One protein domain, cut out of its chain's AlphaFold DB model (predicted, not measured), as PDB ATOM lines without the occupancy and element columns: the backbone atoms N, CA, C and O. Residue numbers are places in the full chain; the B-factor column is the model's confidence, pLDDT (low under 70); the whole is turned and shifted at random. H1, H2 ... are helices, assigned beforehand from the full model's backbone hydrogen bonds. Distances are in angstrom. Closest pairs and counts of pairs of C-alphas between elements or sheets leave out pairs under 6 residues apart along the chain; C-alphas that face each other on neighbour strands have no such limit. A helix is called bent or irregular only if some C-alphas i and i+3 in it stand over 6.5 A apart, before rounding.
ATOM      1  N   MET A  76      12.404  72.724  -8.363       81.06
ATOM      2  CA  MET A  76      13.258  71.812  -7.590       81.06
ATOM      3  C   MET A  76      14.748  72.154  -7.718       81.06
ATOM      4  O   MET A  76      15.462  72.134  -6.717       81.06
ATOM      5  N   MET A  77      15.216  72.523  -8.916       82.56
ATOM      6  CA  MET A  77      16.607  72.952  -9.121       82.56
ATOM      7  C   MET A  77      16.923  74.294  -8.451       82.56
ATOM      8  O   MET A  77      18.010  74.454  -7.900       82.56
ATOM      9  N   LYS A  78      15.989  75.254  -8.475       82.06
ATOM     10  CA  LYS A  78      16.156  76.557  -7.805       82.06
ATOM     11  C   LYS A  78      16.179  76.423  -6.284       82.06
ATOM     12  O   LYS A  78      17.007  77.056  -5.635       82.06
ATOM     13  N   ASP A  79      15.298  75.593  -5.737       89.19
ATOM     14  CA  ASP A  79      15.144  75.415  -4.292       89.19
ATOM     15  C   ASP A  79      16.266  74.539  -3.699       89.19
ATOM     16  O   ASP A  79      16.522  74.592  -2.495       89.19
ATOM     17  N   ASN A  80      16.971  73.758  -4.530       86.19
ATOM     18  CA  ASN A  80      18.090  72.916  -4.115       86.19
ATOM     19  C   ASN A  80      19.400  73.274  -4.852       86.19
ATOM     20  O   ASN A  80      19.785  72.607  -5.822       86.19
ATOM     21  N   PRO A  81      20.155  74.275  -4.362       84.88
ATOM     22  CA  PRO A  81      21.418  74.681  -4.978       84.88
ATOM     23  C   PRO A  81      22.488  73.578  -4.949       84.88
ATOM     24  O   PRO A  81      23.369  73.561  -5.811       84.88
ATOM     25  N   ALA A  82      22.423  72.636  -3.999       88.19
ATOM     26  CA  ALA A  82      23.347  71.502  -3.950       88.19
ATOM     27  C   ALA A  82      23.114  70.535  -5.121       88.19
ATOM     28  O   ALA A  82      24.078  70.090  -5.741       88.19
ATOM     29  N   MET A  83      21.849  70.275  -5.474       83.44
ATOM     30  CA  MET A  83      21.490  69.485  -6.655       83.44
ATOM     31  C   MET A  83      21.961  70.167  -7.943       83.44
ATOM     32  O   MET A  83      22.613  69.527  -8.766       83.44
ATOM     33  N   MET A  84      21.697  71.469  -8.092       85.94
ATOM     34  CA  MET A  84      22.155  72.232  -9.259       85.94
ATOM     35  C   MET A  84      23.685  72.184  -9.398       85.94
ATOM     36  O   MET A  84      24.206  71.946 -10.488       85.94
ATOM     37  N   LYS A  85      24.414  72.353  -8.287       86.12
ATOM     38  CA  LYS A  85      25.879  72.277  -8.268       86.12
ATOM     39  C   LYS A  85      26.395  70.877  -8.615       86.12
ATOM     40  O   LYS A  85      27.358  70.775  -9.372       86.12
ATOM     41  N   GLY A  86      25.785  69.825  -8.069       89.62
ATOM     42  CA  GLY A  86      26.155  68.437  -8.363       89.62
ATOM     43  C   GLY A  86      26.024  68.133  -9.853       89.62
ATOM     44  O   GLY A  86      27.005  67.758 -10.489       89.62
ATOM     45  N   MET A  87      24.863  68.447 -10.430       85.31
ATOM     46  CA  MET A  87      24.603  68.255 -11.858       85.31
ATOM     47  C   MET A  87      25.577  69.048 -12.743       85.31
ATOM     48  O   MET A  87      26.110  68.512 -13.711       85.31
ATOM     49  N   MET A  88      25.861  70.310 -12.396       86.31
ATOM     50  CA  MET A  88      26.845  71.119 -13.125       86.31
ATOM     51  C   MET A  88      28.260  70.528 -13.033       86.31
ATOM     52  O   MET A  88      29.001  70.560 -14.012       86.31
ATOM     53  N   THR A  89      28.634  69.982 -11.871       89.19
ATOM     54  CA  THR A  89      29.945  69.351 -11.660       89.19
ATOM     55  C   THR A  89      30.077  68.089 -12.504       89.19
ATOM     56  O   THR A  89      31.051  67.953 -13.232       89.19
ATOM     57  N   GLU A  90      29.085  67.200 -12.472       88.50
ATOM     58  CA  GLU A  90      29.084  65.970 -13.276       88.50
ATOM     59  C   GLU A  90      29.136  66.264 -14.777       88.50
ATOM     60  O   GLU A  90      29.921  65.651 -15.498       88.50
ATOM     61  N   MET A  91      28.362  67.251 -15.244       86.75
ATOM     62  CA  MET A  91      28.403  67.697 -16.638       86.75
ATOM     63  C   MET A  91      29.789  68.234 -17.024       86.75
ATOM     64  O   MET A  91      30.272  67.958 -18.119       86.75
ATOM     65  N   MET A  92      30.444  68.972 -16.123       86.56
ATOM     66  CA  MET A  92      31.802  69.466 -16.340       86.56
ATOM     67  C   MET A  92      32.836  68.335 -16.350       86.56
ATOM     68  O   MET A  92      33.765  68.374 -17.146       86.56
ATOM     69  N   GLU A  93      32.704  67.325 -15.490       89.12
ATOM     70  CA  GLU A  93      33.593  66.157 -15.513       89.12
ATOM     71  C   GLU A  93      33.422  65.344 -16.801       89.12
ATOM     72  O   GLU A  93      34.419  64.969 -17.416       89.12
ATOM     73  N   ALA A  94      32.183  65.127 -17.249       86.62
ATOM     74  CA  ALA A  94      31.900  64.436 -18.505       86.62
ATOM     75  C   ALA A  94      32.456  65.193 -19.723       86.62
ATOM     76  O   ALA A  94      32.992  64.577 -20.643       86.62
ATOM     77  N   SER A  95      32.398  66.528 -19.715       86.75
ATOM     78  CA  SER A  95      32.924  67.333 -20.820       86.75
ATOM     79  C   SER A  95      34.455  67.382 -20.872       86.75
ATOM     80  O   SER A  95      35.003  67.654 -21.934       86.75
ATOM     81  N   LYS A  96      35.181  67.062 -19.788       84.81
ATOM     82  CA  LYS A  96      36.661  67.022 -19.815       84.81
ATOM     83  C   LYS A  96      37.217  66.003 -20.805       84.81
ATOM     84  O   LYS A  96      38.308  66.210 -21.332       84.81
ATOM     85  N   THR A  97      36.518  64.890 -21.007       85.69
ATOM     86  CA  THR A  97      36.957  63.810 -21.902       85.69
ATOM     87  C   THR A  97      36.265  63.852 -23.263       85.69
ATOM     88  O   THR A  97      36.765  63.248 -24.209       85.69
ATOM     89  N   ASP A  98      35.168  64.604 -23.394       90.31
ATOM     90  CA  ASP A  98      34.462  64.835 -24.653       90.31
ATOM     91  C   ASP A  98      34.852  66.191 -25.259       90.31
ATOM     92  O   ASP A  98      34.305  67.247 -24.936       90.31
ATOM     93  N   THR A  99      35.812  66.156 -26.187       88.00
ATOM     94  CA  THR A  99      36.323  67.354 -26.868       88.00
ATOM     95  C   THR A  99      35.241  68.103 -27.651       88.00
ATOM     96  O   THR A  99      35.319  69.328 -27.761       88.00
ATOM     97  N   THR A 100      34.226  67.405 -28.171       92.69
ATOM     98  CA  THR A 100      33.125  68.040 -28.911       92.69
ATOM     99  C   THR A 100      32.255  68.831 -27.947       92.69
ATOM    100  O   THR A 100      32.046  70.028 -28.147       92.69
ATOM    101  N   MET A 101      31.843  68.198 -26.846       88.69
ATOM    102  CA  MET A 101      31.051  68.849 -25.803       88.69
ATOM    103  C   MET A 101      31.797  70.036 -25.181       88.69
ATOM    104  O   MET A 101      31.217  71.106 -24.993       88.69
ATOM    105  N   MET A 102      33.096  69.884 -24.904       86.88
ATOM    106  CA  MET A 102      33.925  70.977 -24.391       86.88
ATOM    107  C   MET A 102      34.017  72.135 -25.389       86.88
ATOM    108  O   MET A 102      33.873  73.293 -24.998       86.88
ATOM    109  N   SER A 103      34.233  71.843 -26.676       88.38
ATOM    110  CA  SER A 103      34.333  72.865 -27.721       88.38
ATOM    111  C   SER A 103      33.027  73.644 -27.883       88.38
ATOM    112  O   SER A 103      33.052  74.877 -27.904       88.38
ATOM    113  N   GLU A 104      31.883  72.957 -27.918       90.44
ATOM    114  CA  GLU A 104      30.564  73.594 -27.987       90.44
ATOM    115  C   GLU A 104      30.258  74.430 -26.742       90.44
ATOM    116  O   GLU A 104      29.716  75.534 -26.853       90.44
ATOM    117  N   MET A 105      30.648  73.945 -25.561       86.12
ATOM    118  CA  MET A 105      30.514  74.689 -24.312       86.12
ATOM    119  C   MET A 105      31.360  75.968 -24.339       86.12
ATOM    120  O   MET A 105      30.836  77.052 -24.079       86.12
ATOM    121  N   CYS A 106      32.642  75.872 -24.709       85.31
ATOM    122  CA  CYS A 106      33.525  77.030 -24.855       85.31
ATOM    123  C   CYS A 106      32.981  78.031 -25.879       85.31
ATOM    124  O   CYS A 106      32.959  79.230 -25.607       85.31
ATOM    125  N   LYS A 107      32.494  77.543 -27.024       90.31
ATOM    126  CA  LYS A 107      31.882  78.375 -28.061       90.31
ATOM    127  C   LYS A 107      30.644  79.103 -27.540       90.31
ATOM    128  O   LYS A 107      30.569  80.319 -27.649       90.31
ATOM    129  N   SER A 108      29.728  78.391 -26.885       88.81
ATOM    130  CA  SER A 108      28.505  78.975 -26.314       88.81
ATOM    131  C   SER A 108      28.803  80.047 -25.261       88.81
ATOM    132  O   SER A 108      28.068  81.026 -25.143       88.81
ATOM    133  N   MET A 109      29.886  79.882 -24.493       84.56
ATOM    134  CA  MET A 109      30.348  80.900 -23.546       84.56
ATOM    135  C   MET A 109      30.917  82.135 -24.257       84.56
ATOM    136  O   MET A 109      30.614  83.251 -23.838       84.56
ATOM    137  N   MET A 110      31.713  81.950 -25.317       83.69
ATOM    138  CA  MET A 110      32.277  83.054 -26.109       83.69
ATOM    139  C   MET A 110      31.207  83.825 -26.889       83.69
ATOM    140  O   MET A 110      31.281  85.049 -26.974       83.69
ATOM    141  N   ASP A 111      30.189  83.128 -27.391       92.00
ATOM    142  CA  ASP A 111      29.063  83.717 -28.123       92.00
ATOM    143  C   ASP A 111      28.106  84.499 -27.196       92.00
ATOM    144  O   ASP A 111      27.219  85.210 -27.672       92.00
ATOM    145  N   ASN A 112      28.275  84.405 -25.868       89.69
ATOM    146  CA  ASN A 112      27.470  85.137 -24.892       89.69
ATOM    147  C   ASN A 112      28.197  86.409 -24.401       89.69
ATOM    148  O   ASN A 112      29.026  86.333 -23.485       89.69
ATOM    149  N   PRO A 113      27.849  87.605 -24.920       86.94
ATOM    150  CA  PRO A 113      28.560  88.847 -24.610       86.94
ATOM    151  C   PRO A 113      28.521  89.195 -23.119       86.94
ATOM    152  O   PRO A 113      29.533  89.584 -22.552       86.94
ATOM    153  N   LYS A 114      27.396  88.940 -22.438       88.62
ATOM    154  CA  LYS A 114      27.265  89.196 -20.997       88.62
ATOM    155  C   LYS A 114      28.215  88.328 -20.165       88.62
ATOM    156  O   LYS A 114      28.697  88.764 -19.119       88.62
ATOM    157  N   MET A 115      28.465  87.087 -20.595       84.38
ATOM    158  CA  MET A 115      29.435  86.213 -19.929       84.38
ATOM    159  C   MET A 115      30.870  86.666 -20.197       84.38
ATOM    160  O   MET A 115      31.673  86.685 -19.264       84.38
ATOM    161  N   MET A 116      31.175  87.069 -21.433       84.94
ATOM    162  CA  MET A 116      32.482  87.620 -21.798       84.94
ATOM    163  C   MET A 116      32.800  88.901 -21.020       84.94
ATOM    164  O   MET A 116      33.892  89.013 -20.460       84.94
ATOM    165  N   ASP A 117      31.836  89.812 -20.893       87.94
ATOM    166  CA  ASP A 117      31.971  91.038 -20.099       87.94
ATOM    167  C   ASP A 117      32.281  90.713 -18.635       87.94
ATOM    168  O   ASP A 117      33.260  91.203 -18.075       87.94
ATOM    169  N   MET A 118      31.533  89.783 -18.034       84.12
ATOM    170  CA  MET A 118      31.782  89.355 -16.656       84.12
ATOM    171  C   MET A 118      33.165  88.701 -16.476       84.12
ATOM    172  O   MET A 118      33.795  88.853 -15.425       84.12
ATOM    173  N   MET A 119      33.649  87.955 -17.473       81.12
ATOM    174  CA  MET A 119      34.980  87.343 -17.442       81.12
ATOM    175  C   MET A 119      36.083  88.404 -17.512       81.12
ATOM    176  O   MET A 119      37.057  88.330 -16.754       81.12
ATOM    177  N   ASN A 120      35.904  89.414 -18.364       80.19
ATOM    178  CA  ASN A 120      36.802  90.560 -18.471       80.19
ATOM    179  C   ASN A 120      36.824  91.375 -17.170       80.19
ATOM    180  O   ASN A 120      37.908  91.668 -16.657       80.19
ATOM    181  N   ASP A 121      35.659  91.637 -16.574       80.50
ATOM    182  CA  ASP A 121      35.532  92.340 -15.294       80.50
ATOM    183  C   ASP A 121      36.260  91.604 -14.166       80.50
ATOM    184  O   ASP A 121      37.033  92.201 -13.410       80.50
ATOM    185  N   LYS A 122      36.070  90.284 -14.057       76.06
ATOM    186  CA  LYS A 122      36.754  89.474 -13.036       76.06
ATOM    187  C   LYS A 122      38.263  89.416 -13.254       76.06
ATOM    188  O   LYS A 122      39.017  89.489 -12.283       76.06
ATOM    189  N   LYS A 123      38.718  89.323 -14.507       71.81
ATOM    190  CA  LYS A 123      40.148  89.383 -14.847       71.81
ATOM    191  C   LYS A 123      40.750  90.731 -14.437       71.81
ATOM    192  O   LYS A 123      41.824  90.768 -13.838       71.81
ATOM    193  N   MET A 124      40.030  91.826 -14.674       64.06
ATOM    194  CA  MET A 124      40.439  93.171 -14.264       64.06
ATOM    195  C   MET A 124      40.479  93.330 -12.733       64.06
ATOM    196  O   MET A 124      41.418  93.920 -12.198       64.06
ATOM    197  N   GLN A 125      39.520  92.745 -12.005       63.53
ATOM    198  CA  GLN A 125      39.513  92.731 -10.535       63.53
ATOM    199  C   GLN A 125      40.662  91.906  -9.936       63.53
ATOM    200  O   GLN A 125      41.275  92.337  -8.958       63.53
ATOM    201  N   SER A 126      41.001  90.757 -10.531       61.31
ATOM    202  CA  SER A 126      42.140  89.936 -10.097       61.31
ATOM    203  C   SER A 126      43.469  90.687 -10.232       61.31
ATOM    204  O   SER A 126      44.249  90.719  -9.279       61.31
ATOM    205  N   HIS A 127      43.683  91.384 -11.354       58.84
ATOM    206  CA  HIS A 127      44.867  92.228 -11.540       58.84
ATOM    207  C   HIS A 127      44.925  93.401 -10.551       58.84
ATOM    208  O   HIS A 127      46.006  93.735 -10.057       58.84
ATOM    209  N   LYS A 128      43.770  93.990 -10.211       57.34
ATOM    210  CA  LYS A 128      43.673  95.067  -9.217       57.34
ATOM    211  C   LYS A 128      44.080  94.599  -7.813       57.34
ATOM    212  O   LYS A 128      44.778  95.338  -7.127       57.34
ATOM    213  N   MET A 129      43.728  93.373  -7.412       53.03
ATOM    214  CA  MET A 129      44.147  92.813  -6.117       53.03
ATOM    215  C   MET A 129      45.653  92.525  -6.054       53.03
ATOM    216  O   MET A 129      46.297  92.909  -5.085       53.03
TER     217      MET A 129
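Overview. This is residues 76 to 129 of the 140 residues of an uncharacterized protein of Flavobacteriales bacterium 32-34-25 (UniProt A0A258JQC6). Three helices, H2, H3 and H4, are joined end to end in an open zigzag with no shared core: H2 and H3 meet at their ends as a V, and H3 and H4 meet at their ends as an L. The very short H1 sits at the far end of H2, and H4 with the last part of H3 sticks out as a free arm, residues 106 to 129. The printed part has 54 residues with four named helices in the order H1, H2, H3, H4 and no named strand; the class is all helix. It is loose, with a radius of gyration of the C-alphas of 14.3 A, and the C-alphas span 35 by 31 by 20 A.

Arrangement. Begin with H2, residues 81 to 97. At its far end look for H3, residues 99 to 110: the two only just touch, with 3 pairs of C-alphas within 8 A, and only at the corner by their link. The closest C-alphas are those of Ser 95 and Met 102, 5.2 A apart. H2 and H3 stand at a steep tilt of 57 degrees and run opposite ways. At the other end of H2, H1, residues 76 to 79, only just touches it, again with 3 pairs and only at the corner; the closest C-alphas, of Met 77 and Met 84, are 5.6 A apart. From H3 go on to H4, residues 113 to 129: these two only just touch, with 3 pairs, only at the corner, and the closest C-alphas, of Met 110 and Met 116, are 6.3 A apart. Their lines are about perpendicular, at 83 degrees. H4 is apart from H2 and H1, and H1 is apart from H3. In H3 and H4 every O i to N i+4 pair is within hydrogen-bond range, in H2 12 of 13 are, and H1 is too short for such a pair.

Along the chain. Find C-alpha 81 at (21.418, 74.681, -4.978); from there H2 runs 25.4 A to C-alpha 97 at (36.957, 63.810, -21.902). H2 is neither bent nor irregular, but only just: C-alphas 94 and 97 are 6.1 A apart. H3 measures 16.2 A and H4 24.5 A from first to last C-alpha, and H4 ends at C-alpha 129 at (44.147, 92.813, -6.117). H1 covers 5.2 A.

Size, cuts and confidence. The two C-alphas farthest apart, those of Met 76 and Lys 128, are 38.3 A apart. The printed part has no cut, and the links H1 to H2, H2 to H3 and H3 to H4 are tight. Residues 78 to 83, of which 81 to 83 belong to H2, also stand free. The mean pLDDT of the printed part is 83.1; look at residues 124 to 129 for the values under 70.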